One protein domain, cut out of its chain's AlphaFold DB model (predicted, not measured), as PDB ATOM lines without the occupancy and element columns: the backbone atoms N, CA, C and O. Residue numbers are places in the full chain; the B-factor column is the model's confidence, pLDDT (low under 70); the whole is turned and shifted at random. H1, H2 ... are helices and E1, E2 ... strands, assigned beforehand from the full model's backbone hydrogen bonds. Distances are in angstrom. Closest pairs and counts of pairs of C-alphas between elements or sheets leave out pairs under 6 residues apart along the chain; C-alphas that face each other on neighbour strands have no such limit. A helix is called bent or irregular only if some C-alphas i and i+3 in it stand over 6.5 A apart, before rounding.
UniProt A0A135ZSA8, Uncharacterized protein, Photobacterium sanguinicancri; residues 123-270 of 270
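Overview. This is residues 123 to 270 of the 270 residues of an uncharacterized protein of Photobacterium sanguinicancri (UniProt A0A135ZSA8). One long helix, H3, runs through this rod-shaped model: its residues 231 to 243 pack on one face of a strongly twisted sheet of four strands, and H4 runs alongside it. Near one end of H3, H2 completes a bundle of three helices and short H1 packs on H2, while the loops with Gly 181 and Leu 213 make the two ends of the rod. The printed part has 148 residues with four named helices and four named strands, along the chain E1 E2 H1 E3 E4 H2 H3 H4; the sheet, E1 E2 E3 E4 in order, is antiparallel and the class is mixed. The whole is compact, with a radius of gyration of the C-alphas of 16.6 A, and spans 62 by 28 by 25 A.

Arrangement. Go first to E1, residues 134 to 136, and E2, residues 141 to 146, an antiparallel hairpin; look for N 134 and O 143, 2.8 A apart, within hydrogen-bond range. Beside E2 you find antiparallel E3, residues 169 to 175, with N 144 and O 172 at 2.9 A. E3 and E4, residues 187 to 191, form a second hairpin, with N 173 and O 187 at 2.8 A. H1, residues 155 to 158, touches H2, residues 196 to 206; their closest C-alphas, of Thr 158 and Asn 198, are 4.9 A apart. H3, residues 220 to 244, is on the sheet, two layers with the helix on one face; the C-alphas of Trp 141 and Met 239, the closest of E2 and H3, are 6.7 A apart. With residues 220 to 227 alone H3 touches H2, at a shallow tilt of 21 degrees, opposite ways; the closest C-alphas, of Tyr 204 and Pro 220, are 5.4 A apart. H4, residues 253 to 266, touches H3 at a shallow tilt of 10 degrees, opposite ways, closest at C-alphas 234 and 255, 5.2 A. H2, H3 and H4 form an up and down bundle, each running against the one before. Each O i to N i+4 pair is within hydrogen-bond range in H2 and H3, 8 of 10 in H4; H1 is too short for one.

Along the chain. Find C-alpha 134 at (39.466, 3.153, -32.264), where E1 begins. E3 runs 20.0 A and E2 15.9 A. From C-alpha 220 at (19.342, -8.440, -27.851) H3 runs 37.2 A; H4 runs 19.6 A to C-alpha 266 at (13.468, -0.025, -34.022). H4 is only just irregular: C-alphas 255 and 258 are 6.8 A apart.

Size, cuts and confidence. The two C-alphas farthest apart, of Gly 181 and Leu 213, are 62.5 A apart. The printed part has no cut; the links E3 to E4 and H2 to H3 are long. Its mean pLDDT is 80.4, with 34 residues under 70, among them 178 to 183 and 209 to 218.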
ATOM      1  N   ASN A 123      25.338   3.650 -21.711       88.56
ATOM      2  CA  ASN A 123      26.646   3.633 -22.379       88.56
ATOM      3  C   ASN A 123      27.544   2.513 -21.827       88.56
ATOM      4  O   ASN A 123      28.416   2.018 -22.530       88.56
ATOM      5  N   GLY A 124      27.316   2.086 -20.577       88.12
ATOM      6  CA  GLY A 124      28.041   0.969 -19.966       88.12
ATOM      7  C   GLY A 124      27.593  -0.418 -20.445       88.12
ATOM      8  O   GLY A 124      28.332  -1.380 -20.224       88.12
ATOM      9  N   LYS A 125      26.426  -0.520 -21.094       89.75
ATOM     10  CA  LYS A 125      25.944  -1.709 -21.808       89.75
ATOM     11  C   LYS A 125      26.306  -1.612 -23.293       89.75
ATOM     12  O   LYS A 125      27.176  -2.348 -23.736       89.75
ATOM     13  N   PHE A 126      25.722  -0.658 -24.019       91.81
ATOM     14  CA  PHE A 126      25.782  -0.612 -25.486       91.81
ATOM     15  C   PHE A 126      27.082  -0.021 -26.053       91.81
ATOM     16  O   PHE A 126      27.570  -0.477 -27.081       91.81
ATOM     17  N   LEU A 127      27.655   1.004 -25.408       90.62
ATOM     18  CA  LEU A 127      28.791   1.765 -25.961       90.62
ATOM     19  C   LEU A 127      30.140   1.439 -25.305       90.62
ATOM     20  O   LEU A 127      31.153   2.063 -25.630       90.62
ATOM     21  N   ARG A 128      30.189   0.441 -24.409       88.69
ATOM     22  CA  ARG A 128      31.425   0.026 -23.729       88.69
ATOM     23  C   ARG A 128      32.548  -0.346 -24.713       88.69
ATOM     24  O   ARG A 128      33.654   0.124 -24.471       88.69
ATOM     25  N   PRO A 129      32.320  -1.081 -25.826       88.44
ATOM     26  CA  PRO A 129      33.391  -1.424 -26.773       88.44
ATOM     27  C   PRO A 129      34.055  -0.219 -27.457       88.44
ATOM     28  O   PRO A 129      35.134  -0.358 -28.033       88.44
ATOM     29  N   LEU A 130      33.427   0.958 -27.407       90.19
ATOM     30  CA  LEU A 130      33.904   2.191 -28.033       90.19
ATOM     31  C   LEU A 130      34.564   3.157 -27.030       90.19
ATOM     32  O   LEU A 130      34.852   4.293 -27.392       90.19
ATOM     33  N   ASN A 131      34.803   2.744 -25.776       89.25
ATOM     34  CA  ASN A 131      35.434   3.596 -24.756       89.25
ATOM     35  C   ASN A 131      36.961   3.756 -24.924       89.25
ATOM     36  O   ASN A 131      37.550   4.719 -24.424       89.25
ATOM     37  N   GLN A 132      37.593   2.815 -25.624       90.44
ATOM     38  CA  GLN A 132      38.987   2.853 -26.056       90.44
ATOM     39  C   GLN A 132      39.120   3.623 -27.375       90.44
ATOM     40  O   GLN A 132      38.160   3.731 -28.138       90.44
ATOM     41  N   TRP A 133      40.321   4.131 -27.664       90.81
ATOM     42  CA  TRP A 133      40.617   4.735 -28.964       90.81
ATOM     43  C   TRP A 133      40.512   3.688 -30.077       90.81
ATOM     44  O   TRP A 133      41.211   2.675 -30.062       90.81
ATOM     45  N   ARG A 134      39.634   3.942 -31.046       86.88
ATOM     46  CA  ARG A 134      39.466   3.153 -32.264       86.88
ATOM     47  C   ARG A 134      40.126   3.885 -33.426       86.88
ATOM     48  O   ARG A 134      39.756   5.014 -33.745       86.88
ATOM     49  N   TYR A 135      41.118   3.237 -34.025       78.38
ATOM     50  CA  TYR A 135      41.808   3.698 -35.225       78.38
ATOM     51  C   TYR A 135      40.875   3.592 -36.438       78.38
ATOM     52  O   TYR A 135      40.292   2.531 -36.658       78.38
ATOM     53  N   SER A 136      40.724   4.672 -37.213       69.69
ATOM     54  CA  SER A 136      40.032   4.636 -38.507       69.69
ATOM     55  C   SER A 136      41.081   4.670 -39.627       69.69
ATOM     56  O   SER A 136      41.599   5.750 -39.939       69.69
ATOM     57  N   PRO A 137      41.451   3.510 -40.213       53.66
ATOM     58  CA  PRO A 137      42.642   3.383 -41.058       53.66
ATOM     59  C   PRO A 137      42.606   4.237 -42.326       53.66
ATOM     60  O   PRO A 137      43.651   4.603 -42.847       53.66
ATOM     61  N   THR A 138      41.416   4.596 -42.806       59.34
ATOM     62  CA  THR A 138      41.227   5.359 -44.045       59.34
ATOM     63  C   THR A 138      41.113   6.870 -43.841       59.34
ATOM     64  O   THR A 138      40.996   7.590 -44.827       59.34
ATOM     65  N   LYS A 139      41.102   7.375 -42.594       68.00
ATOM     66  CA  LYS A 139      40.731   8.781 -42.319       68.00
ATOM     67  C   LYS A 139      41.768   9.608 -41.563       68.00
ATOM     68  O   LYS A 139      41.533  10.794 -41.367       68.00
ATOM     69  N   GLY A 140      42.893   9.047 -41.126       81.31
ATOM     70  CA  GLY A 140      43.917   9.822 -40.405       81.31
ATOM     71  C   GLY A 140      43.471  10.345 -39.025       81.31
ATOM     72  O   GLY A 140      44.086  11.260 -38.473       81.31
ATOM     73  N   TRP A 141      42.396   9.773 -38.474       87.44
ATOM     74  CA  TRP A 141      41.808  10.103 -37.176       87.44
ATOM     75  C   TRP A 141      41.533   8.816 -36.378       87.44
ATOM     76  O   TRP A 141      41.179   7.772 -36.929       87.44
ATOM     77  N   MET A 142      41.664   8.904 -35.058       91.12
ATOM     78  CA  MET A 142      41.112   7.955 -34.092       91.12
ATOM     79  C   MET A 142      39.922   8.593 -33.390       91.12
ATOM     80  O   MET A 142      39.917   9.805 -33.171       91.12
ATOM     81  N   PHE A 143      38.961   7.785 -32.946       93.06
ATOM     82  CA  PHE A 143      37.848   8.271 -32.127       93.06
ATOM     83  C   PHE A 143      37.588   7.390 -30.900       93.06
ATOM     84  O   PHE A 143      38.027   6.242 -30.844       93.06
ATOM     85  N   LYS A 144      36.860   7.922 -29.916       93.56
ATOM     86  CA  LYS A 144      36.259   7.148 -28.818       93.56
ATOM     87  C   LYS A 144      34.962   7.779 -28.314       93.56
ATOM     88  O   LYS A 144      34.771   8.991 -28.414       93.56
ATOM     89  N   VAL A 145      34.109   6.964 -27.702       91.62
ATOM     90  CA  VAL A 145      32.955   7.402 -26.906       91.62
ATOM     91  C   VAL A 145      33.408   7.657 -25.469       91.62
ATOM     92  O   VAL A 145      33.862   6.747 -24.776       91.62
ATOM     93  N   SER A 146      33.236   8.884 -24.984       85.75
ATOM     94  CA  SER A 146      33.545   9.263 -23.600       85.75
ATOM     95  C   SER A 146      32.265   9.340 -22.757       85.75
ATOM     96  O   SER A 146      31.320  10.031 -23.126       85.75
ATOM     97  N   PHE A 147      32.223   8.679 -21.592       77.75
ATOM     98  CA  PHE A 147      31.063   8.717 -20.685       77.75
ATOM     99  C   PHE A 147      31.435   9.032 -19.225       77.75
ATOM    100  O   PHE A 147      32.216   8.325 -18.595       77.75
ATOM    101  N   ARG A 148      30.818  10.077 -18.656       68.38
ATOM    102  CA  ARG A 148      30.848  10.398 -17.213       68.38
ATOM    103  C   ARG A 148      29.601   9.828 -16.520       68.38
ATOM    104  O   ARG A 148      28.618   9.533 -17.196       68.38
ATOM    105  N   LYS A 149      29.589   9.708 -15.180       62.78
ATOM    106  CA  LYS A 149      28.423   9.185 -14.418       62.78
ATOM    107  C   LYS A 149      27.117   9.938 -14.738       62.78
ATOM    108  O   LYS A 149      26.086   9.300 -14.909       62.78
ATOM    109  N   CYS A 150      27.172  11.264 -14.877       64.62
ATOM    110  CA  CYS A 150      26.036  12.112 -15.262       64.62
ATOM    111  C   CYS A 150      25.619  11.983 -16.742       64.62
ATOM    112  O   CYS A 150      24.473  12.257 -17.076       64.62
ATOM    113  N   SER A 151      26.522  11.539 -17.622       70.44
ATOM    114  CA  SER A 151      26.286  11.347 -19.065       70.44
ATOM    115  C   SER A 151      25.914   9.905 -19.428       70.44
ATOM    116  O   SER A 151      25.811   9.579 -20.604       70.44
ATOM    117  N   ASN A 152      25.779   9.011 -18.445       83.88
ATOM    118  CA  ASN A 152      25.535   7.585 -18.653       83.88
ATOM    119  C   ASN A 152      24.222   7.178 -17.960       83.88
ATOM    120  O   ASN A 152      24.255   6.654 -16.840       83.88
ATOM    121  N   PRO A 153      23.064   7.486 -18.577       87.12
ATOM    122  CA  PRO A 153      21.772   7.346 -17.923       87.12
ATOM    123  C   PRO A 153      21.449   5.880 -17.638       87.12
ATOM    124  O   PRO A 153      21.877   4.967 -18.347       87.12
ATOM    125  N   LYS A 154      20.692   5.650 -16.568       89.38
ATOM    126  CA  LYS A 154      20.213   4.318 -16.195       89.38
ATOM    127  C   LYS A 154      18.974   3.942 -17.000       89.38
ATOM    128  O   LYS A 154      18.206   4.831 -17.356       89.38
ATOM    129  N   PHE A 155      18.725   2.650 -17.207       91.25
ATOM    130  CA  PHE A 155      17.546   2.168 -17.945       91.25
ATOM    131  C   PHE A 155      16.230   2.773 -17.415       91.25
ATOM    132  O   PHE A 155      15.453   3.329 -18.184       91.25
ATOM    133  N   LYS A 156      16.026   2.813 -16.088       89.00
ATOM    134  CA  LYS A 156      14.835   3.452 -15.485       89.00
ATOM    135  C   LYS A 156      14.726   4.966 -15.734       89.00
ATOM    136  O   LYS A 156      13.663   5.544 -15.575       89.00
ATOM    137  N   GLN A 157      15.831   5.636 -16.070       87.50
ATOM    138  CA  GLN A 157      15.846   7.064 -16.404       87.50
ATOM    139  C   GLN A 157      15.532   7.268 -17.891       87.50
ATOM    140  O   GLN A 157      14.728   8.129 -18.224       87.50
ATOM    141  N   THR A 158      16.101   6.451 -18.782       88.44
ATOM    142  CA  THR A 158      15.833   6.529 -20.230       88.44
ATOM    143  C   THR A 158      14.390   6.176 -20.595       88.44
ATOM    144  O   THR A 158      13.897   6.620 -21.629       88.44
ATOM    145  N   LEU A 159      13.700   5.403 -19.752       88.50
ATOM    146  CA  LEU A 159      12.308   4.984 -19.952       88.50
ATOM    147  C   LEU A 159      11.260   6.032 -19.520       88.50
ATOM    148  O   LEU A 159      10.153   6.011 -20.047       88.50
ATOM    149  N   ARG A 160      11.626   7.011 -18.672       82.69
ATOM    150  CA  ARG A 160      10.730   7.978 -17.982       82.69
ATOM    151  C   ARG A 160       9.908   8.953 -18.845       82.69
ATOM    152  O   ARG A 160       9.401   9.946 -18.326       82.69
ATOM    153  N   ASN A 161       9.839   8.763 -20.164       64.06
ATOM    154  CA  ASN A 161       9.295   9.716 -21.147       64.06
ATOM    155  C   ASN A 161       9.830  11.162 -21.010       64.06
ATOM    156  O   ASN A 161       9.239  12.110 -21.530       64.06
ATOM    157  N   ALA A 162      10.977  11.346 -20.349       52.56
ATOM    158  CA  ALA A 162      11.613  12.644 -20.191       52.56
ATOM    159  C   ALA A 162      12.028  13.218 -21.557       52.56
ATOM    160  O   ALA A 162      12.486  12.488 -22.440       52.56
ATOM    161  N   GLN A 163      11.911  14.539 -21.721       53.88
ATOM    162  CA  GLN A 163      12.376  15.220 -22.930       53.88
ATOM    163  C   GLN A 163      13.856  14.892 -23.198       53.88
ATOM    164  O   GLN A 163      14.711  14.974 -22.315       53.88
ATOM    165  N   ASN A 164      14.141  14.483 -24.437       52.88
ATOM    166  CA  ASN A 164      15.346  13.720 -24.783       52.88
ATOM    167  C   ASN A 164      16.666  14.511 -24.713       52.88
ATOM    168  O   ASN A 164      17.733  13.901 -24.694       52.88
ATOM    169  N   SER A 165      16.601  15.840 -24.602       55.41
ATOM    170  CA  SER A 165      17.734  16.777 -24.468       55.41
ATOM    171  C   SER A 165      18.612  16.562 -23.221       55.41
ATOM    172  O   SER A 165      19.642  17.212 -23.044       55.41
ATOM    173  N   LYS A 166      18.233  15.643 -22.323       65.69
ATOM    174  CA  LYS A 166      19.016  15.309 -21.124       65.69
ATOM    175  C   LYS A 166      20.081  14.225 -21.349       65.69
ATOM    176  O   LYS A 166      20.946  14.076 -20.488       65.69
ATOM    177  N   TYR A 167      20.064  13.485 -22.465       79.62
ATOM    178  CA  TYR A 167      20.952  12.329 -22.678       79.62
ATOM    179  C   TYR A 167      21.896  12.522 -23.866       79.62
ATOM    180  O   TYR A 167      21.462  12.718 -24.999       79.62
ATOM    181  N   LYS A 168      23.204  12.472 -23.583       84.25
ATOM    182  CA  LYS A 168      24.256  12.996 -24.463       84.25
ATOM    183  C   LYS A 168      25.337  11.952 -24.731       84.25
ATOM    184  O   LYS A 168      25.811  11.301 -23.799       84.25
ATOM    185  N   ILE A 169      25.767  11.843 -25.985       88.06
ATOM    186  CA  ILE A 169      26.856  10.968 -26.433       88.06
ATOM    187  C   ILE A 169      28.035  11.864 -26.818       88.06
ATOM    188  O   ILE A 169      27.939  12.635 -27.769       88.06
ATOM    189  N   ALA A 170      29.139  11.789 -26.071       90.44
ATOM    190  CA  ALA A 170      30.348  12.548 -26.376       90.44
ATOM    191  C   ALA A 170      31.309  11.697 -27.215       90.44
ATOM    192  O   ALA A 170      31.782  10.656 -26.753       90.44
ATOM    193  N   LEU A 171      31.606  12.159 -28.429       91.88
ATOM    194  CA  LEU A 171      32.610  11.576 -29.313       91.88
ATOM    195  C   LEU A 171      33.858  12.462 -29.286       91.88
ATOM    196  O   LEU A 171      33.785  13.658 -29.569       91.88
ATOM    197  N   SER A 172      34.990  11.873 -28.916       92.69
ATOM    198  CA  SER A 172      36.302  12.527 -28.900       92.69
ATOM    199  C   SER A 172      37.138  12.000 -30.060       92.69
ATOM    200  O   SER A 172      37.168  10.788 -30.267       92.69
ATOM    201  N   PHE A 173      37.836  12.884 -30.769       91.69
ATOM    202  CA  PHE A 173      38.649  12.589 -31.947       91.69
ATOM    203  C   PHE A 173      40.084  13.083 -31.749       91.69
ATOM    204  O   PHE A 173      40.309  14.144 -31.168       91.69
ATOM    205  N   LYS A 174      41.050  12.309 -32.247       90.62
ATOM    206  CA  LYS A 174      42.484  12.633 -32.263       90.62
ATOM    207  C   LYS A 174      43.062  12.362 -33.647       90.62
ATOM    208  O   LYS A 174      42.738  11.309 -34.196       90.62
ATOM    209  N   PRO A 175      43.926  13.218 -34.211       88.44
ATOM    210  CA  PRO A 175      44.644  12.867 -35.432       88.44
ATOM    211  C   PRO A 175      45.588  11.685 -35.172       88.44
ATOM    212  O   PRO A 175      46.130  11.537 -34.075       88.44
ATOM    213  N   THR A 176      45.798  10.836 -36.178       83.81
ATOM    214  CA  THR A 176      46.743   9.706 -36.091       83.81
ATOM    215  C   THR A 176      48.169  10.114 -36.434       83.81
ATOM    216  O   THR A 176      49.111   9.507 -35.938       83.81
ATOM    217  N   SER A 177      48.327  11.130 -37.288       72.00
ATOM    218  CA  SER A 177      49.615  11.661 -37.729       72.00
ATOM    219  C   SER A 177      49.755  13.125 -37.323       72.00
ATOM    220  O   SER A 177      48.824  13.915 -37.479       72.00
ATOM    221  N   ARG A 178      50.939  13.492 -36.821       58.75
ATOM    222  CA  ARG A 178      51.371  14.886 -36.657       58.75
ATOM    223  C   ARG A 178      52.160  15.297 -37.899       58.75
ATOM    224  O   ARG A 178      53.386  15.384 -37.859       58.75
ATOM    225  N   GLU A 179      51.462  15.496 -39.011       52.56
ATOM    226  CA  GLU A 179      52.094  15.936 -40.258       52.56
ATOM    227  C   GLU A 179      52.738  17.318 -40.067       52.56
ATOM    228  O   GLU A 179      52.115  18.257 -39.559       52.56
ATOM    229  N   LYS A 180      54.019  17.439 -40.438       42.66
ATOM    230  CA  LYS A 180      54.803  18.665 -40.253       42.66
ATOM    231  C   LYS A 180      54.239  19.782 -41.139       42.66
ATOM    232  O   LYS A 180      54.518  19.822 -42.330       42.66
ATOM    233  N   GLY A 181      53.463  20.688 -40.543       54.06
ATOM    234  CA  GLY A 181      52.942  21.894 -41.201       54.06
ATOM    235  C   GLY A 181      51.475  22.209 -40.898       54.06
ATOM    236  O   GLY A 181      51.087  23.369 -40.977       54.06
ATOM    237  N   LYS A 182      50.662  21.219 -40.499       56.75
ATOM    238  CA  LYS A 182      49.269  21.439 -40.069       56.75
ATOM    239  C   LYS A 182      48.964  20.634 -38.808       56.75
ATOM    240  O   LYS A 182      48.686  19.439 -38.877       56.75
ATOM    241  N   GLN A 183      48.990  21.295 -37.650       60.22
ATOM    242  CA  GLN A 183      48.476  20.694 -36.421       60.22
ATOM    243  C   GLN A 183      46.950  20.568 -36.528       60.22
ATOM    244  O   GLN A 183      46.226  21.551 -36.425       60.22
ATOM    245  N   LYS A 184      46.462  19.344 -36.751       71.12
ATOM    246  CA  LYS A 184      45.073  18.981 -36.452       71.12
ATOM    247  C   LYS A 184      44.927  18.918 -34.928       71.12
ATOM    248  O   LYS A 184      45.728  18.249 -34.275       71.12
ATOM    249  N   GLU A 185      43.937  19.601 -34.368       82.31
ATOM    250  CA  GLU A 185      43.694  19.603 -32.919       82.31
ATOM    251  C   GLU A 185      42.809  18.428 -32.458       82.31
ATOM    252  O   GLU A 185      42.183  17.726 -33.257       82.31
ATOM    253  N   ASP A 186      42.766  18.200 -31.142       87.94
ATOM    254  CA  ASP A 186      41.820  17.287 -30.493       87.94
ATOM    255  C   ASP A 186      40.391  17.849 -30.602       87.94
ATOM    256  O   ASP A 186      40.083  18.887 -30.019       87.94
ATOM    257  N   PHE A 187      39.484  17.141 -31.278       89.31
ATOM    258  CA  PHE A 187      38.101  17.596 -31.462       89.31
ATOM    259  C   PHE A 187      37.114  16.805 -30.593       89.31
ATOM    260  O   PHE A 187      37.210  15.582 -30.469       89.31
ATOM    261  N   ILE A 188      36.123  17.480 -29.994       90.44
ATOM    262  CA  ILE A 188      35.073  16.834 -29.190       90.44
ATOM    263  C   ILE A 188      33.695  17.367 -29.584       90.44
ATOM    264  O   ILE A 188      33.383  18.540 -29.385       90.44
ATOM    265  N   ILE A 189      32.827  16.467 -30.047       89.06
ATOM    266  CA  ILE A 189      31.416  16.752 -30.324       89.06
ATOM    267  C   ILE A 189      30.519  16.021 -29.326       89.06
ATOM    268  O   ILE A 189      30.791  14.896 -28.901       89.06
ATOM    269  N   ILE A 190      29.435  16.686 -28.940       89.25
ATOM    270  CA  ILE A 190      28.412  16.155 -28.042       89.25
ATOM    271  C   ILE A 190      27.123  16.072 -28.852       89.25
ATOM    272  O   ILE A 190      26.646  17.092 -29.346       89.25
ATOM    273  N   LEU A 191      26.607  14.855 -29.010       87.44
ATOM    274  CA  LEU A 191      25.395  14.550 -29.765       87.44
ATOM    275  C   LEU A 191      24.236  14.274 -28.807       87.44
ATOM    276  O   LEU A 191      24.407  13.577 -27.804       87.44
ATOM    277  N   GLU A 192      23.048  14.775 -29.140       86.81
ATOM    278  CA  GLU A 192      21.840  14.657 -28.306       86.81
ATOM    279  C   GLU A 192      20.699  13.998 -29.109       86.81
ATOM    280  O   GLU A 192      19.683  14.632 -29.396       86.81
ATOM    281  N   PRO A 193      20.877  12.738 -29.567       85.94
ATOM    282  CA  PRO A 193      19.976  12.115 -30.531       85.94
ATOM    283  C   PRO A 193      18.572  11.887 -29.933       85.94
ATOM    284  O   PRO A 193      18.430  11.164 -28.937       85.94
ATOM    285  N   PRO A 194      17.509  12.471 -30.523       83.94
ATOM    286  CA  PRO A 194      16.171  12.438 -29.945       83.94
ATOM    287  C   PRO A 194      15.584  11.023 -29.965       83.94
ATOM    288  O   PRO A 194      15.711  10.294 -30.944       83.94
ATOM    289  N   ARG A 195      14.924  10.637 -28.865       85.19
ATOM    290  CA  ARG A 195      14.296   9.324 -28.599       85.19
ATOM    291  C   ARG A 195      15.233   8.106 -28.605       85.19
ATOM    292  O   ARG A 195      14.866   7.100 -28.013       85.19
ATOM    293  N   PHE A 196      16.457   8.209 -29.124       89.25
ATOM    294  CA  PHE A 196      17.453   7.130 -29.219       89.25
ATOM    295  C   PHE A 196      17.595   6.283 -27.949       89.25
ATOM    296  O   PHE A 196      17.293   5.095 -27.968       89.25
ATOM    297  N   HIS A 197      17.980   6.897 -26.829       89.88
ATOM    298  CA  HIS A 197      18.195   6.194 -25.560       89.88
ATOM    299  C   HIS A 197      16.937   5.456 -25.061       89.88
ATOM    300  O   HIS A 197      17.033   4.358 -24.519       89.88
ATOM    301  N   ASN A 198      15.759   6.055 -25.252       89.25
ATOM    302  CA  ASN A 198      14.466   5.502 -24.853       89.25
ATOM    303  C   ASN A 198      14.063   4.318 -25.750       89.25
ATOM    304  O   ASN A 198      13.763   3.235 -25.252       89.25
ATOM    305  N   THR A 199      14.125   4.503 -27.071       89.75
ATOM    306  CA  THR A 199      13.776   3.484 -28.072       89.75
ATOM    307  C   THR A 199      14.715   2.279 -28.014       89.75
ATOM    308  O   THR A 199      14.237   1.151 -27.982       89.75
ATOM    309  N   VAL A 200      16.033   2.497 -27.912       91.88
ATOM    310  CA  VAL A 200      17.027   1.414 -27.808       91.88
ATOM    311  C   VAL A 200      16.816   0.575 -26.546       91.88
ATOM    312  O   VAL A 200      16.832  -0.647 -26.637       91.88
ATOM    313  N   VAL A 201      16.584   1.189 -25.377       91.94
ATOM    314  CA  VAL A 201      16.342   0.426 -24.135       91.94
ATOM    315  C   VAL A 201      15.017  -0.335 -24.189       91.94
ATOM    316  O   VAL A 201      14.972  -1.472 -23.736       91.94
ATOM    317  N   THR A 202      13.971   0.248 -24.778       89.25
ATOM    318  CA  THR A 202      12.659  -0.409 -24.931       89.25
ATOM    319  C   THR A 202      12.761  -1.635 -25.844       89.25
ATOM    320  O   THR A 202      12.414  -2.738 -25.431       89.25
ATOM    321  N   ALA A 203      13.332  -1.476 -27.044       87.19
ATOM    322  CA  ALA A 203      13.530  -2.580 -27.982       87.19
ATOM    323  C   ALA A 203      14.474  -3.664 -27.423       87.19
ATOM    324  O   ALA A 203      14.194  -4.849 -27.567       87.19
ATOM    325  N   TYR A 204      15.546  -3.273 -26.722       88.62
ATOM    326  CA  TYR A 204      16.448  -4.207 -26.040       88.62
ATOM    327  C   TYR A 204      15.729  -5.023 -24.954       88.62
ATOM    328  O   TYR A 204      15.887  -6.239 -24.912       88.62
ATOM    329  N   LEU A 205      14.906  -4.395 -24.104       86.12
ATOM    330  CA  LEU A 205      14.156  -5.110 -23.063       86.12
ATOM    331  C   LEU A 205      13.115  -6.067 -23.656       86.12
ATOM    332  O   LEU A 205      13.053  -7.215 -23.226       86.12
ATOM    333  N   ASN A 206      12.372  -5.640 -24.679       81.25
ATOM    334  CA  ASN A 206      11.433  -6.517 -25.376       81.25
ATOM    335  C   ASN A 206      12.129  -7.685 -26.107       81.25
ATOM    336  O   ASN A 206      11.612  -8.800 -26.098       81.25
ATOM    337  N   SER A 207      13.320  -7.475 -26.686       77.69
ATOM    338  CA  SER A 207      14.047  -8.515 -27.441       77.69
ATOM    339  C   SER A 207      14.476  -9.741 -26.617       77.69
ATOM    340  O   SER A 207      14.827 -10.767 -27.190       77.69
ATOM    341  N   TYR A 208      14.387  -9.693 -25.280       73.69
ATOM    342  CA  TYR A 208      14.547 -10.879 -24.422       73.69
ATOM    343  C   TYR A 208      13.374 -11.868 -24.492       73.69
ATOM    344  O   TYR A 208      13.471 -12.966 -23.941       73.69
ATOM    345  N   PHE A 209      12.268 -11.497 -25.143       64.50
ATOM    346  CA  PHE A 209      10.991 -12.201 -25.055       64.50
ATOM    347  C   PHE A 209      10.386 -12.425 -26.452       64.50
ATOM    348  O   PHE A 209       9.318 -11.931 -26.788       64.50
ATOM    349  N   SER A 210      11.098 -13.195 -27.275       49.06
ATOM    350  CA  SER A 210      10.788 -13.532 -28.675       49.06
ATOM    351  C   SER A 210      11.231 -14.995 -28.950       49.06
ATOM    352  O   SER A 210      12.087 -15.471 -28.197       49.06
ATOM    353  N   PRO A 211      10.684 -15.767 -29.928       44.88
ATOM    354  CA  PRO A 211       9.835 -15.350 -31.053       44.88
ATOM    355  C   PRO A 211       8.493 -16.086 -31.224       44.88
ATOM    356  O   PRO A 211       7.811 -15.856 -32.214       44.88
ATOM    357  N   SER A 212       8.087 -16.988 -30.323       44.75
ATOM    358  CA  SER A 212       6.900 -17.825 -30.584       44.75
ATOM    359  C   SER A 212       5.555 -17.103 -30.461       44.75
ATOM    360  O   SER A 212       4.577 -17.596 -31.010       44.75
ATOM    361  N   LEU A 213       5.490 -16.003 -29.699       45.75
ATOM    362  CA  LEU A 213       4.240 -15.385 -29.217       45.75
ATOM    363  C   LEU A 213       4.359 -13.869 -28.919       45.75
ATOM    364  O   LEU A 213       3.542 -13.318 -28.198       45.75
ATOM    365  N   ILE A 214       5.392 -13.179 -29.405       47.56
ATOM    366  CA  ILE A 214       5.490 -11.704 -29.360       47.56
ATOM    367  C   ILE A 214       6.152 -11.284 -30.672       47.56
ATOM    368  O   ILE A 214       7.132 -11.910 -31.077       47.56
ATOM    369  N   SER A 215       5.638 -10.249 -31.340       48.47
ATOM    370  CA  SER A 215       6.020  -9.886 -32.720       48.47
ATOM    371  C   SER A 215       7.398  -9.196 -32.864       48.47
ATOM    372  O   SER A 215       7.582  -8.317 -33.707       48.47
ATOM    373  N   TYR A 216       8.390  -9.586 -32.058       56.91
ATOM    374  CA  TYR A 216       9.750  -9.042 -32.102       56.91
ATOM    375  C   TYR A 216      10.662  -9.818 -33.049       56.91
ATOM    376  O   TYR A 216      11.226 -10.841 -32.674       56.91
ATOM    377  N   GLY A 217      10.913  -9.282 -34.242       60.50
ATOM    378  CA  GLY A 217      11.846  -9.872 -35.215       60.50
ATOM    379  C   GLY A 217      13.339  -9.829 -34.838       60.50
ATOM    380  O   GLY A 217      14.170 -10.005 -35.727       60.50
ATOM    381  N   TYR A 218      13.696  -9.541 -33.577       68.31
ATOM    382  CA  TYR A 218      15.059  -9.175 -33.172       68.31
ATOM    383  C   TYR A 218      15.482  -9.738 -31.813       68.31
ATOM    384  O   TYR A 218      14.701  -9.749 -30.863       68.31
ATOM    385  N   TYR A 219      16.760 -10.108 -31.728       77.81
ATOM    386  CA  TYR A 219      17.456 -10.554 -30.518       77.81
ATOM    387  C   TYR A 219      18.279  -9.415 -29.872       77.81
ATOM    388  O   TYR A 219      18.666  -8.467 -30.570       77.81
ATOM    389  N   PRO A 220      18.615  -9.496 -28.567       83.00
ATOM    390  CA  PRO A 220      19.342  -8.440 -27.851       83.00
ATOM    391  C   PRO A 220      20.681  -8.053 -28.499       83.00
ATOM    392  O   PRO A 220      21.016  -6.870 -28.609       83.00
ATOM    393  N   GLU A 221      21.412  -9.044 -29.009       85.19
ATOM    394  CA  GLU A 221      22.716  -8.899 -29.657       85.19
ATOM    395  C   GLU A 221      22.622  -8.114 -30.976       85.19
ATOM    396  O   GLU A 221      23.547  -7.382 -31.340       85.19
ATOM    397  N   GLN A 222      21.490  -8.210 -31.682       86.38
ATOM    398  CA  GLN A 222      21.239  -7.435 -32.899       86.38
ATOM    399  C   GLN A 222      21.002  -5.963 -32.556       86.38
ATOM    400  O   GLN A 222      21.601  -5.094 -33.188       86.38
ATOM    401  N   VAL A 223      20.224  -5.669 -31.505       89.88
ATOM    402  CA  VAL A 223      20.017  -4.293 -31.015       89.88
ATOM    403  C   VAL A 223      21.350  -3.663 -30.589       89.88
ATOM    404  O   VAL A 223      21.643  -2.524 -30.956       89.88
ATOM    405  N   GLU A 224      22.202  -4.408 -29.878       91.06
ATOM    406  CA  GLU A 224      23.563  -3.974 -29.526       91.06
ATOM    407  C   GLU A 224      24.430  -3.699 -30.764       91.06
ATOM    408  O   GLU A 224      25.075  -2.648 -30.849       91.06
ATOM    409  N   THR A 225      24.398  -4.593 -31.754       90.88
ATOM    410  CA  THR A 225      25.161  -4.459 -33.005       90.88
ATOM    411  C   THR A 225      24.725  -3.232 -33.809       90.88
ATOM    412  O   THR A 225      25.568  -2.426 -34.215       90.88
ATOM    413  N   SER A 226      23.418  -3.022 -33.990       92.56
ATOM    414  CA  SER A 226      22.873  -1.865 -34.711       92.56
ATOM    415  C   SER A 226      23.199  -0.533 -34.026       92.56
ATOM    416  O   SER A 226      23.462   0.463 -34.706       92.56
ATOM    417  N   VAL A 227      23.249  -0.503 -32.689       94.31
ATOM    418  CA  VAL A 227      23.697   0.671 -31.925       94.31
ATOM    419  C   VAL A 227      25.178   0.960 -32.170       94.31
ATOM    420  O   VAL A 227      25.520   2.099 -32.489       94.31
ATOM    421  N   ILE A 228      26.054  -0.047 -32.081       93.44
ATOM    422  CA  ILE A 228      27.492   0.121 -32.348       93.44
ATOM    423  C   ILE A 228      27.714   0.624 -33.779       93.44
ATOM    424  O   ILE A 228      28.414   1.621 -33.968       93.44
ATOM    425  N   GLN A 229      27.059   0.013 -34.770       93.12
ATOM    426  CA  GLN A 229      27.153   0.425 -36.172       93.12
ATOM    427  C   GLN A 229      26.677   1.872 -36.382       93.12
ATOM    428  O   GLN A 229      27.336   2.644 -37.071       93.12
ATOM    429  N   THR A 230      25.594   2.285 -35.715       94.62
ATOM    430  CA  THR A 230      25.094   3.671 -35.757       94.62
ATOM    431  C   THR A 230      26.140   4.676 -35.259       94.62
ATOM    432  O   THR A 230      26.317   5.733 -35.873       94.62
ATOM    433  N   ILE A 231      26.885   4.351 -34.193       93.31
ATOM    434  CA  ILE A 231      27.994   5.198 -33.726       93.31
ATOM    435  C   ILE A 231      29.168   5.176 -34.710       93.31
ATOM    436  O   ILE A 231      29.690   6.244 -35.027       93.31
ATOM    437  N   MET A 232      29.558   4.005 -35.230       92.25
ATOM    438  CA  MET A 232      30.639   3.870 -36.222       92.25
ATOM    439  C   MET A 232      30.373   4.721 -37.472       92.25
ATOM    440  O   MET A 232      31.238   5.488 -37.891       92.25
ATOM    441  N   THR A 233      29.165   4.647 -38.044       92.62
ATOM    442  CA  THR A 233      28.753   5.470 -39.193       92.62
ATOM    443  C   THR A 233      28.805   6.962 -38.861       92.62
ATOM    444  O   THR A 233      29.367   7.741 -39.628       92.62
ATOM    445  N   SER A 234      28.277   7.366 -37.703       92.31
ATOM    446  CA  SER A 234      28.234   8.778 -37.300       92.31
ATOM    447  C   SER A 234      29.634   9.355 -37.059       92.31
ATOM    448  O   SER A 234      29.935  10.456 -37.514       92.31
ATOM    449  N   ALA A 235      30.520   8.594 -36.408       92.00
ATOM    450  CA  ALA A 235      31.921   8.962 -36.219       92.00
ATOM    451  C   ALA A 235      32.676   9.047 -37.555       92.00
ATOM    452  O   ALA A 235      33.455   9.976 -37.758       92.00
ATOM    453  N   ASN A 236      32.413   8.129 -38.490       91.44
ATOM    454  CA  ASN A 236      32.999   8.171 -39.829       91.44
ATOM    455  C   ASN A 236      32.599   9.426 -40.614       91.44
ATOM    456  O   ASN A 236      33.471   9.986 -41.275       91.44
ATOM    457  N   LEU A 237      31.348   9.888 -40.506       91.44
ATOM    458  CA  LEU A 237      30.886  11.140 -41.125       91.44
ATOM    459  C   LEU A 237      31.524  12.381 -40.478       91.44
ATOM    460  O   LEU A 237      31.901  13.315 -41.177       91.44
ATOM    461  N   ILE A 238      31.707  12.382 -39.152       91.31
ATOM    462  CA  ILE A 238      32.433  13.452 -38.443       91.31
ATOM    463  C   ILE A 238      33.889  13.542 -38.925       91.31
ATOM    464  O   ILE A 238      34.380  14.637 -39.190       91.31
ATOM    465  N   MET A 239      34.568  12.402 -39.092       89.69
ATOM    466  CA  MET A 239      35.949  12.357 -39.588       89.69
ATOM    467  C   MET A 239      36.083  12.811 -41.053       89.69
ATOM    468  O   MET A 239      37.143  13.312 -41.421       89.69
ATOM    469  N   ASP A 240      35.032  12.700 -41.877       88.88
ATOM    470  CA  ASP A 240      35.029  13.266 -43.236       88.88
ATOM    471  C   ASP A 240      34.974  14.796 -43.219       88.88
ATOM    472  O   ASP A 240      35.741  15.440 -43.930       88.88
ATOM    473  N   GLU A 241      34.116  15.394 -42.387       88.06
ATOM    474  CA  GLU A 241      34.047  16.856 -42.254       88.06
ATOM    475  C   GLU A 241      35.352  17.437 -41.694       88.06
ATOM    476  O   GLU A 241      35.907  18.370 -42.277       88.06
ATOM    477  N   LEU A 242      35.921  16.810 -40.657       87.62
ATOM    478  CA  LEU A 242      37.224  17.197 -40.105       87.62
ATOM    479  C   LEU A 242      38.372  17.085 -41.127       87.62
ATOM    480  O   LEU A 242      39.354  17.821 -41.037       87.62
ATOM    481  N   ASN A 243      38.275  16.187 -42.113       85.62
ATOM    482  CA  ASN A 243      39.264  16.075 -43.191       85.62
ATOM    483  C   ASN A 243      39.066  17.082 -44.328       85.62
ATOM    484  O   ASN A 243      40.043  17.416 -44.996       85.62
ATOM    485  N   LYS A 244      37.855  17.620 -44.510       86.19
ATOM    486  CA  LYS A 244      37.599  18.775 -45.393       86.19
ATOM    487  C   LYS A 244      38.079  20.101 -44.787       86.19
ATOM    488  O   LYS A 244      38.074  21.111 -45.477       86.19
ATOM    489  N   GLY A 245      38.474  20.103 -43.509       80.12
ATOM    490  CA  GLY A 245      38.775  21.316 -42.744       80.12
ATOM    491  C   GLY A 245      37.537  21.991 -42.144       80.12
ATOM    492  O   GLY A 245      37.642  23.104 -41.641       80.12
ATOM    493  N   ASN A 246      36.375  21.332 -42.174       82.06
ATOM    494  CA  ASN A 246      35.155  21.828 -41.546       82.06
ATOM    495  C   ASN A 246      35.137  21.458 -40.057       82.06
ATOM    496  O   ASN A 246      35.427  20.318 -39.700       82.06
ATOM    497  N   GLU A 247      34.670  22.364 -39.196       80.88
ATOM    498  CA  GLU A 247      34.203  21.993 -37.857       80.88
ATOM    499  C   GLU A 247      32.752  21.477 -37.931       80.88
ATOM    500  O   GLU A 247      31.828  22.258 -38.202       80.88
ATOM    501  N   PRO A 248      32.487  20.176 -37.696       78.00
ATOM    502  CA  PRO A 248      31.134  19.644 -37.785       78.00
ATOM    503  C   PRO A 248      30.259  20.162 -36.636       78.00
ATOM    504  O   PRO A 248      30.391  19.769 -35.475       78.00
ATOM    505  N   LYS A 249      29.321  21.050 -36.980       76.44
ATOM    506  CA  LYS A 249      28.375  21.674 -36.042       76.44
ATOM    507  C   LYS A 249      27.536  20.617 -35.304       76.44
ATOM    508  O   LYS A 249      27.078  19.641 -35.893       76.44
ATOM    509  N   LYS A 250      27.227  20.868 -34.025       67.25
ATOM    510  CA  LYS A 250      26.483  19.950 -33.123       67.25
ATOM    511  C   LYS A 250      25.085  19.520 -33.605       67.25
ATOM    512  O   LYS A 250      24.537  18.578 -33.041       67.25
ATOM    513  N   ASN A 251      24.543  20.171 -34.639       67.94
ATOM    514  CA  ASN A 251      23.206  19.946 -35.206       67.94
ATOM    515  C   ASN A 251      23.248  19.478 -36.682       67.94
ATOM    516  O   ASN A 251      22.230  19.528 -37.370       67.94
ATOM    517  N   LEU A 252      24.414  19.090 -37.217       76.69
ATOM    518  CA  LEU A 252      24.585  18.795 -38.647       76.69
ATOM    519  C   LEU A 252      23.802  17.522 -39.035       76.69
ATOM    520  O   LEU A 252      24.089  16.424 -38.558       76.69
ATOM    521  N   ALA A 253      22.781  17.677 -39.884       77.88
ATOM    522  CA  ALA A 253      21.727  16.674 -40.074       77.88
ATOM    523  C   ALA A 253      22.222  15.298 -40.566       77.88
ATOM    524  O   ALA A 253      21.652  14.273 -40.191       77.88
ATOM    525  N   SER A 254      23.309  15.244 -41.347       84.31
ATOM    526  CA  SER A 254      23.918  13.981 -41.790       84.31
ATOM    527  C   SER A 254      24.451  13.138 -40.625       84.31
ATOM    528  O   SER A 254      24.318  11.919 -40.664       84.31
ATOM    529  N   ILE A 255      24.963  13.768 -39.561       85.62
ATOM    530  CA  ILE A 255      25.478  13.093 -38.357       85.62
ATOM    531  C   ILE A 255      24.326  12.491 -37.536       85.62
ATOM    532  O   ILE A 255      24.483  11.439 -36.922       85.62
ATOM    533  N   TYR A 256      23.145  13.119 -37.551       87.50
ATOM    534  CA  TYR A 256      21.953  12.608 -36.863       87.50
ATOM    535  C   TYR A 256      21.168  11.588 -37.691       87.50
ATOM    536  O   TYR A 256      20.446  10.775 -37.109       87.50
ATOM    537  N   ARG A 257      21.319  11.576 -39.024       91.12
ATOM    538  CA  ARG A 257      20.591  10.664 -39.919       91.12
ATOM    539  C   ARG A 257      20.694   9.187 -39.484       91.12
ATOM    540  O   ARG A 257      19.624   8.589 -39.357       91.12
ATOM    541  N   PRO A 258      21.874   8.614 -39.150       92.44
ATOM    542  CA  PRO A 258      21.977   7.247 -38.624       92.44
ATOM    543  C   PRO A 258      21.140   7.014 -37.359       92.44
ATOM    544  O   PRO A 258      20.380   6.052 -37.296       92.44
ATOM    545  N   PHE A 259      21.198   7.927 -36.382       91.75
ATOM    546  CA  PHE A 259      20.408   7.827 -35.149       91.75
ATOM    547  C   PHE A 259      18.902   7.887 -35.420       91.75
ATOM    548  O   PHE A 259      18.150   7.090 -34.865       91.75
ATOM    549  N   THR A 260      18.453   8.804 -36.284       91.12
ATOM    550  CA  THR A 260      17.028   8.904 -36.650       91.12
ATOM    551  C   THR A 260      16.542   7.695 -37.441       91.12
ATOM    552  O   THR A 260      15.383   7.313 -37.299       91.12
ATOM    553  N   GLN A 261      17.420   7.070 -38.231       92.19
ATOM    554  CA  GLN A 261      17.110   5.854 -38.969       92.19
ATOM    555  C   GLN A 261      16.988   4.662 -38.015       92.19
ATOM    556  O   GLN A 261      15.940   4.031 -38.013       92.19
ATOM    557  N   LEU A 262      17.950   4.432 -37.107       92.25
ATOM    558  CA  LEU A 262      17.811   3.361 -36.111       92.25
ATOM    559  C   LEU A 262      16.585   3.569 -35.207       92.25
ATOM    560  O   LEU A 262      15.881   2.614 -34.902       92.25
ATOM    561  N   VAL A 263      16.284   4.810 -34.806       91.19
ATOM    562  CA  VAL A 263      15.062   5.115 -34.040       91.19
ATOM    563  C   VAL A 263      13.800   4.827 -34.849       91.19
ATOM    564  O   VAL A 263      12.843   4.326 -34.276       91.19
ATOM    565  N   ARG A 264      13.767   5.120 -36.155       89.62
ATOM    566  CA  ARG A 264      12.642   4.770 -37.037       89.62
ATOM    567  C   ARG A 264      12.495   3.259 -37.186       89.62
ATOM    568  O   ARG A 264      11.373   2.770 -37.143       89.62
ATOM    569  N   ASP A 265      13.600   2.554 -37.377       86.56
ATOM    570  CA  ASP A 265      13.600   1.130 -37.690       86.56
ATOM    571  C   ASP A 265      13.242   0.308 -36.453       86.56
ATOM    572  O   ASP A 265      12.244  -0.400 -36.488       86.56
ATOM    573  N   LEU A 266      13.896   0.546 -35.306       85.19
ATOM    574  CA  LEU A 266      13.468  -0.025 -34.022       85.19
ATOM    575  C   LEU A 266      11.991   0.292 -33.714       85.19
ATOM    576  O   LEU A 266      11.329  -0.536 -33.107       85.19
ATOM    577  N   LYS A 267      11.461   1.450 -34.150       77.56
ATOM    578  CA  LYS A 267      10.041   1.834 -33.999       77.56
ATOM    579  C   LYS A 267       9.069   1.254 -35.031       77.56
ATOM    580  O   LYS A 267       7.876   1.506 -34.927       77.56
ATOM    581  N   ARG A 268       9.566   0.553 -36.047       67.06
ATOM    582  CA  ARG A 268       8.778  -0.322 -36.932       67.06
ATOM    583  C   ARG A 268       8.832  -1.776 -36.464       67.06
ATOM    584  O   ARG A 268       8.183  -2.634 -37.048       67.06
ATOM    585  N   TRP A 269       9.652  -2.031 -35.449       60.41
ATOM    586  CA  TRP A 269       9.853  -3.304 -34.770       60.41
ATOM    587  C   TRP A 269       9.362  -3.219 -33.307       60.41
ATOM    588  O   TRP A 269       9.710  -4.070 -32.494       60.41
ATOM    589  N   THR A 270       8.601  -2.164 -32.978       49.66
ATOM    590  CA  THR A 270       7.837  -1.912 -31.742       49.66
ATOM    591  C   THR A 270       6.422  -1.530 -32.146       49.66
ATOM    592  O   THR A 270       5.486  -1.965 -31.465       49.66
TER     593      THR A 270